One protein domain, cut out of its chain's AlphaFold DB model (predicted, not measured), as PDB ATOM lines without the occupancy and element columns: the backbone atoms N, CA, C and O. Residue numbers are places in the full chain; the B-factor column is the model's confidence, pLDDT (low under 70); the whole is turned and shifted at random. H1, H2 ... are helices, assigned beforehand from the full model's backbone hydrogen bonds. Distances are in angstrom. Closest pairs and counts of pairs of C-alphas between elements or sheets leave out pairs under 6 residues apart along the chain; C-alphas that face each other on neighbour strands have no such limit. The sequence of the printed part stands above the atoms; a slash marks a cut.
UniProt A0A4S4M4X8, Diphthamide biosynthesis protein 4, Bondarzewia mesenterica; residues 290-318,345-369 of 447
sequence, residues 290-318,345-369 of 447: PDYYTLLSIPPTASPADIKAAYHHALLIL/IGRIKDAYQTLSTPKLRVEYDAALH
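AT A GLANCE: This is residues 290 to 318 and 345 to 369 of the 447 residues of the protein "Diphthamide biosynthesis protein 4" of Bondarzewia mesenterica (UniProt A0A4S4M4X8). Two helices, H2 and H3, lie side by side and run opposite ways; at the end of H3, H4 turns off at a corner, so that H3 and H4 make an L. The short helix H1 packs on H3, on the side toward which H4 turns. The printed part has 54 residues with four named helices, H1, H2, H3 and H4 in chain order, and no named strand; the class is all helix. It is compact, with a radius of gyration of the C-alphas of 10.3 A, and only just elongated, with spans of 30 by 20 by 15 A.

IN THESE COORDINATES: The longest helix, H2, is residues 304 to 317, 20.2 A from first to last C-alpha, beginning at C-alpha 304 (207.711, 310.814, 172.469). H3 is residues 345 to 356, 16.3 A long. H4 is residues 358 to 369, 16.4 A long, ending at C-alpha 369 (203.247, 316.438, 152.896). H1 is residues 292 to 295, 4.9 A long, beginning at C-alpha 292 (214.166, 313.638, 160.376).

HOW THE PARTS SIT: H2 and H3 touch at a shallow tilt of 8 degrees, opposite ways; their closest C-alphas, those of Pro 304 and Ser 356, are 5.8 A apart. H3 is the hub, touching the three other helices. H1 and H3 touch, the closest C-alphas being those of Tyr 292 and Ala 351, 5.0 A apart. H3 and H4 touch only at the corner by their tight link, with residues 354 to 355 of H3 and 360 to 364 of H4; the closest C-alphas, those of Leu 355 and Arg 361, are 4.8 A apart. Their lines are about perpendicular, at 76 degrees. H4 is apart from H1 and from H2, and H1 and H2 are apart. In H2, H3 and H4 every O i to N i+4 pair is within hydrogen-bond range; H1 is too short for such a pair.

THE WHOLE: The C-alphas farthest apart, those of Leu 316 and His 369, are 31.0 A apart. Residues 319 to 344 are not printed, and C-alphas 318 and 345 are 7.4 A apart across this cut, which lies in the link from H2 to H3. The link from H1 to H2, 8 residues, is short. The mean pLDDT of the printed part is 78.7; residues 290, 306, 309, 313 to 318 and 369 are under 70.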
ATOM      1  N   PRO A 290     218.305 312.689 154.142       67.31
ATOM      2  CA  PRO A 290     217.309 311.946 154.898       67.31
ATOM      3  C   PRO A 290     216.431 312.890 155.725       67.31
ATOM      4  O   PRO A 290     216.923 313.780 156.433       67.31
ATOM      5  N   ASP A 291     215.118 312.659 155.661       81.75
ATOM      6  CA  ASP A 291     214.152 313.319 156.534       81.75
ATOM      7  C   ASP A 291     214.429 312.990 158.017       81.75
ATOM      8  O   ASP A 291     215.166 312.060 158.353       81.75
ATOM      9  N   TYR A 292     213.863 313.764 158.945       83.69
ATOM     10  CA  TYR A 292     214.166 313.638 160.376       83.69
ATOM     11  C   TYR A 292     213.728 312.298 160.982       83.69
ATOM     12  O   TYR A 292     214.324 311.848 161.965       83.69
ATOM     13  N   TYR A 293     212.732 311.634 160.392       80.06
ATOM     14  CA  TYR A 293     212.303 310.295 160.797       80.06
ATOM     15  C   TYR A 293     213.331 309.243 160.377       80.06
ATOM     16  O   TYR A 293     213.706 308.377 161.168       80.06
ATOM     17  N   THR A 294     213.851 309.378 159.161       78.00
ATOM     18  CA  THR A 294     214.907 308.540 158.593       78.00
ATOM     19  C   THR A 294     216.230 308.752 159.330       78.00
ATOM     20  O   THR A 294     216.890 307.778 159.692       78.00
ATOM     21  N   LEU A 295     216.573 310.002 159.663       80.25
ATOM     22  CA  LEU A 295     217.781 310.358 160.414       80.25
ATOM     23  C   LEU A 295     217.801 309.752 161.827       80.25
ATOM     24  O   LEU A 295     218.838 309.275 162.279       80.25
ATOM     25  N   LEU A 296     216.659 309.732 162.524       75.19
ATOM     26  CA  LEU A 296     216.532 309.091 163.841       75.19
ATOM     27  C   LEU A 296     216.139 307.605 163.763       75.19
ATOM     28  O   LEU A 296     216.027 306.958 164.803       75.19
ATOM     29  N   SER A 297     215.960 307.051 162.558       73.44
ATOM     30  CA  SER A 297     215.544 305.659 162.319       73.44
ATOM     31  C   SER A 297     214.250 305.264 163.049       73.44
ATOM     32  O   SER A 297     214.160 304.196 163.657       73.44
ATOM     33  N   ILE A 298     213.235 306.129 162.994       73.56
ATOM     34  CA  ILE A 298     211.935 305.940 163.655       73.56
ATOM     35  C   ILE A 298     210.770 306.212 162.693       73.56
ATOM     36  O   ILE A 298     210.895 307.048 161.803       73.56
ATOM     37  N   PRO A 299     209.609 305.552 162.853       73.62
ATOM     38  CA  PRO A 299     208.450 305.823 162.008       73.62
ATOM     39  C   PRO A 299     207.762 307.158 162.367       73.62
ATOM     40  O   PRO A 299     207.805 307.577 163.528       73.62
ATOM     41  N   PRO A 300     206.996 307.768 161.437       78.44
ATOM     42  CA  PRO A 300     206.171 308.952 161.708       78.44
ATOM     43  C   PRO A 300     205.110 308.768 162.797       78.44
ATOM     44  O   PRO A 300     204.537 309.742 163.272       78.44
ATOM     45  N   THR A 301     204.855 307.534 163.233       84.56
ATOM     46  CA  THR A 301     203.933 307.184 164.324       84.56
ATOM     47  C   THR A 301     204.619 307.033 165.688       84.56
ATOM     48  O   THR A 301     203.944 306.738 166.671       84.56
ATOM     49  N   ALA A 302     205.941 307.237 165.778       80.62
ATOM     50  CA  ALA A 302     206.714 307.020 167.000       80.62
ATOM     51  C   ALA A 302     206.227 307.881 168.178       80.62
ATOM     52  O   ALA A 302     205.903 309.069 168.011       80.62
ATOM     53  N   SER A 303     206.204 307.286 169.376       86.31
ATOM     54  CA  SER A 303     205.834 307.990 170.604       86.31
ATOM     55  C   SER A 303     206.956 308.936 171.064       86.31
ATOM     56  O   SER A 303     208.118 308.751 170.691       86.31
ATOM     57  N   PRO A 304     206.670 309.942 171.913       82.81
ATOM     58  CA  PRO A 304     207.711 310.814 172.469       82.81
ATOM     59  C   PRO A 304     208.804 310.057 173.244       82.81
ATOM     60  O   PRO A 304     209.956 310.491 173.268       82.81
ATOM     61  N   ALA A 305     208.459 308.920 173.860       74.56
ATOM     62  CA  ALA A 305     209.421 308.060 174.543       74.56
ATOM     63  C   ALA A 305     210.373 307.377 173.548       74.56
ATOM     64  O   ALA A 305     211.581 307.353 173.786       74.56
ATOM     65  N   ASP A 306     209.849 306.916 172.409       68.69
ATOM     66  CA  ASP A 306     210.634 306.273 171.346       68.69
ATOM     67  C   ASP A 306     211.551 307.276 170.638       68.69
ATOM     68  O   ASP A 306     212.719 306.984 170.396       68.69
ATOM     69  N   ILE A 307     211.063 308.498 170.390       81.31
ATOM     70  CA  ILE A 307     211.855 309.601 169.818       81.31
ATOM     71  C   ILE A 307     213.039 309.948 170.729       81.31
ATOM     72  O   ILE A 307     214.166 310.129 170.265       81.31
ATOM     73  N   LYS A 308     212.807 310.002 172.046       75.31
ATOM     74  CA  LYS A 308     213.862 310.256 173.033       75.31
ATOM     75  C   LYS A 308     214.856 309.100 173.123       75.31
ATOM     76  O   LYS A 308     216.059 309.348 173.183       75.31
ATOM     77  N   ALA A 309     214.385 307.855 173.104       68.06
ATOM     78  CA  ALA A 309     215.257 306.685 173.104       68.06
ATOM     79  C   ALA A 309     216.148 306.641 171.848       68.06
ATOM     80  O   ALA A 309     217.358 306.442 171.966       68.06
ATOM     81  N   ALA A 310     215.578 306.915 170.672       71.75
ATOM     82  CA  ALA A 310     216.297 306.969 169.402       71.75
ATOM     83  C   ALA A 310     217.357 308.082 169.371       71.75
ATOM     84  O   ALA A 310     218.496 307.837 168.978       71.75
ATOM     85  N   TYR A 311     217.033 309.275 169.877       78.94
ATOM     86  CA  TYR A 311     217.988 310.380 170.002       78.94
ATOM     87  C   TYR A 311     219.166 310.047 170.933       78.94
ATOM     88  O   TYR A 311     220.325 310.273 170.583       78.94
ATOM     89  N   HIS A 312     218.895 309.456 172.102       71.31
ATOM     90  CA  HIS A 312     219.952 309.016 173.019       71.31
ATOM     91  C   HIS A 312     220.836 307.934 172.381       71.31
ATOM     92  O   HIS A 312     222.057 307.965 172.536       71.31
ATOM     93  N   HIS A 313     220.236 307.000 171.643       67.12
ATOM     94  CA  HIS A 313     220.960 305.955 170.927       67.12
ATOM     95  C   HIS A 313     221.859 306.533 169.820       67.12
ATOM     96  O   HIS A 313     223.037 306.183 169.747       67.12
ATOM     97  N   ALA A 314     221.352 307.485 169.033       69.88
ATOM     98  CA  ALA A 314     222.111 308.176 167.990       69.88
ATOM     99  C   ALA A 314     223.309 308.962 168.563       69.88
ATOM    100  O   ALA A 314     224.422 308.868 168.047       69.88
ATOM    101  N   LEU A 315     223.133 309.656 169.695       67.69
ATOM    102  CA  LEU A 315     224.229 310.357 170.376       67.69
ATOM    103  C   LEU A 315     225.290 309.418 170.970       67.69
ATOM    104  O   LEU A 315     226.466 309.770 170.987       67.69
ATOM    105  N   LEU A 316     224.902 308.236 171.460       61.31
ATOM    106  CA  LEU A 316     225.840 307.244 172.005       61.31
ATOM    107  C   LEU A 316     226.702 306.584 170.922       61.31
ATOM    108  O   LEU A 316     227.842 306.199 171.196       61.31
ATOM    109  N   ILE A 317     226.164 306.457 169.708       58.03
ATOM    110  CA  ILE A 317     226.902 305.985 168.531       58.03
ATOM    111  C   ILE A 317     227.916 307.041 168.075       58.03
ATOM    112  O   ILE A 317     229.037 306.695 167.709       58.03
ATOM    113  N   LEU A 318     227.556 308.323 168.167       58.47
ATOM    114  CA  LEU A 318     228.357 309.449 167.675       58.47
ATOM    115  C   LEU A 318     229.236 310.120 168.751       58.47
ATOM    116  O   LEU A 318     229.851 311.155 168.495       58.47
ATOM    117  N   ILE A 345     225.970 315.757 164.272       72.44
ATOM    118  CA  ILE A 345     225.448 315.912 165.646       72.44
ATOM    119  C   ILE A 345     224.462 317.088 165.746       72.44
ATOM    120  O   ILE A 345     223.496 317.011 166.510       72.44
ATOM    121  N   GLY A 346     224.697 318.177 165.004       75.44
ATOM    122  CA  GLY A 346     223.778 319.320 164.946       75.44
ATOM    123  C   GLY A 346     222.412 318.909 164.400       75.44
ATOM    124  O   GLY A 346     221.391 319.104 165.055       75.44
ATOM    125  N   ARG A 347     222.414 318.191 163.277       81.31
ATOM    126  CA  ARG A 347     221.199 317.729 162.603       81.31
ATOM    127  C   ARG A 347     220.378 316.740 163.439       81.31
ATOM    128  O   ARG A 347     219.152 316.793 163.443       81.31
ATOM    129  N   ILE A 348     221.037 315.864 164.202       79.50
ATOM    130  CA  ILE A 348     220.364 314.921 165.116       79.50
ATOM    131  C   ILE A 348     219.685 315.652 166.281       79.50
ATOM    132  O   ILE A 348     218.603 315.249 166.720       79.50
ATOM    133  N   LYS A 349     220.286 316.745 166.772       84.06
ATOM    134  CA  LYS A 349     219.653 317.618 167.773       84.06
ATOM    135  C   LYS A 349     218.440 318.337 167.194       84.06
ATOM    136  O   LYS A 349     217.396 318.339 167.845       84.06
ATOM    137  N   ASP A 350     218.554 318.862 165.979       85.25
ATOM    138  CA  ASP A 350     217.458 319.557 165.294       85.25
ATOM    139  C   ASP A 350     216.281 318.614 165.010       85.25
ATOM    140  O   ASP A 350     215.122 318.962 165.265       85.25
ATOM    141  N   ALA A 351     216.569 317.378 164.586       84.94
ATOM    142  CA  ALA A 351     215.570 316.332 164.389       84.94
ATOM    143  C   ALA A 351     214.859 315.971 165.698       84.94
ATOM    144  O   ALA A 351     213.629 315.913 165.741       84.94
ATOM    145  N   TYR A 352     215.598 315.793 166.796       89.38
ATOM    146  CA  TYR A 352     214.990 315.530 168.099       89.38
ATOM    147  C   TYR A 352     214.144 316.709 168.587       89.38
ATOM    148  O   TYR A 352     213.019 316.500 169.037       89.38
ATOM    149  N   GLN A 353     214.629 317.947 168.481       90.38
ATOM    150  CA  GLN A 353     213.887 319.135 168.912       90.38
ATOM    151  C   GLN A 353     212.582 319.312 168.122       90.38
ATOM    152  O   GLN A 353     211.532 319.580 168.716       90.38
ATOM    153  N   THR A 354     212.643 319.097 166.807       89.12
ATOM    154  CA  THR A 354     211.491 319.188 165.904       89.12
ATOM    155  C   THR A 354     210.481 318.070 166.179       89.12
ATOM    156  O   THR A 354     209.304 318.356 166.388       89.12
ATOM    157  N   LEU A 355     210.919 316.807 166.271       89.56
ATOM    158  CA  LEU A 355     210.015 315.657 166.422       89.56
ATOM    159  C   LEU A 355     209.492 315.456 167.855       89.56
ATOM    160  O   LEU A 355     208.393 314.930 168.042       89.56
ATOM    161  N   SER A 356     210.236 315.876 168.883       88.75
ATOM    162  CA  SER A 356     209.790 315.772 170.284       88.75
ATOM    163  C   SER A 356     208.779 316.852 170.687       88.75
ATOM    164  O   SER A 356     208.060 316.672 171.671       88.75
ATOM    165  N   THR A 357     208.678 317.945 169.921       89.88
ATOM    166  CA  THR A 357     207.735 319.044 170.174       89.88
ATOM    167  C   THR A 357     206.463 318.854 169.340       89.88
ATOM    168  O   THR A 357     206.529 318.991 168.121       89.88
ATOM    169  N   PRO A 358     205.276 318.629 169.943       88.00
ATOM    170  CA  PRO A 358     204.056 318.318 169.187       88.00
ATOM    171  C   PRO A 358     203.687 319.353 168.119       88.00
ATOM    172  O   PRO A 358     203.261 318.989 167.031       88.00
ATOM    173  N   LYS A 359     203.887 320.644 168.410       89.56
ATOM    174  CA  LYS A 359     203.607 321.729 167.462       89.56
ATOM    175  C   LYS A 359     204.565 321.712 166.259       89.56
ATOM    176  O   LYS A 359     204.101 321.746 165.128       89.56
ATOM    177  N   LEU A 360     205.875 321.606 166.508       86.50
ATOM    178  CA  LEU A 360     206.897 321.588 165.452       86.50
ATOM    179  C   LEU A 360     206.824 320.312 164.608       86.50
ATOM    180  O   LEU A 360     207.022 320.376 163.402       86.50
ATOM    181  N   ARG A 361     206.476 319.172 165.216       90.62
ATOM    182  CA  ARG A 361     206.254 317.914 164.496       90.62
ATOM    183  C   ARG A 361     205.101 318.029 163.503       90.62
ATOM    184  O   ARG A 361     205.252 317.619 162.364       90.62
ATOM    185  N   VAL A 362     203.985 318.642 163.905       86.88
ATOM    186  CA  VAL A 362     202.836 318.866 163.011       86.88
ATOM    187  C   VAL A 362     203.187 319.826 161.869       86.88
ATOM    188  O   VAL A 362     202.808 319.576 160.728       86.88
ATOM    189  N   GLU A 363     203.923 320.903 162.151       86.25
ATOM    190  CA  GLU A 363     204.399 321.844 161.123       86.25
ATOM    191  C   GLU A 363     205.366 321.164 160.136       86.25
ATOM    192  O   GLU A 363     205.246 321.345 158.924       86.25
ATOM    193  N   TYR A 364     206.273 320.328 160.644       85.38
ATOM    194  CA  TYR A 364     207.211 319.542 159.847       85.38
ATOM    195  C   TYR A 364     206.505 318.493 158.978       85.38
ATOM    196  O   TYR A 364     206.773 318.407 157.781       85.38
ATOM    197  N   ASP A 365     205.552 317.747 159.541       84.31
ATOM    198  CA  ASP A 365     204.758 316.756 158.807       84.31
ATOM    199  C   ASP A 365     203.935 317.425 157.695       84.31
ATOM    200  O   ASP A 365     203.849 316.904 156.582       84.31
ATOM    201  N   ALA A 366     203.377 318.613 157.952       79.50
ATOM    202  CA  ALA A 366     202.669 319.396 156.941       79.50
ATOM    203  C   ALA A 366     203.601 319.852 155.805       79.50
ATOM    204  O   ALA A 366     203.231 319.742 154.635       79.50
ATOM    205  N   ALA A 367     204.816 320.309 156.125       76.81
ATOM    206  CA  ALA A 367     205.821 320.675 155.128       76.81
ATOM    207  C   ALA A 367     206.266 319.467 154.285       76.81
ATOM    208  O   ALA A 367     206.363 319.578 153.063       76.81
ATOM    209  N   LEU A 368     206.446 318.300 154.912       75.00
ATOM    210  CA  LEU A 368     206.796 317.042 154.243       75.00
ATOM    211  C   LEU A 368     205.660 316.525 153.341       75.00
ATOM    212  O   LEU A 368     205.897 315.941 152.285       75.00
ATOM    213  N   HIS A 369     204.406 316.746 153.733       68.12
ATOM    214  CA  HIS A 369     203.247 316.438 152.896       68.12
ATOM    215  C   HIS A 369     203.096 317.404 151.715       68.12
ATOM    216  O   HIS A 369     202.651 316.986 150.646       68.12
TER     217      HIS A 369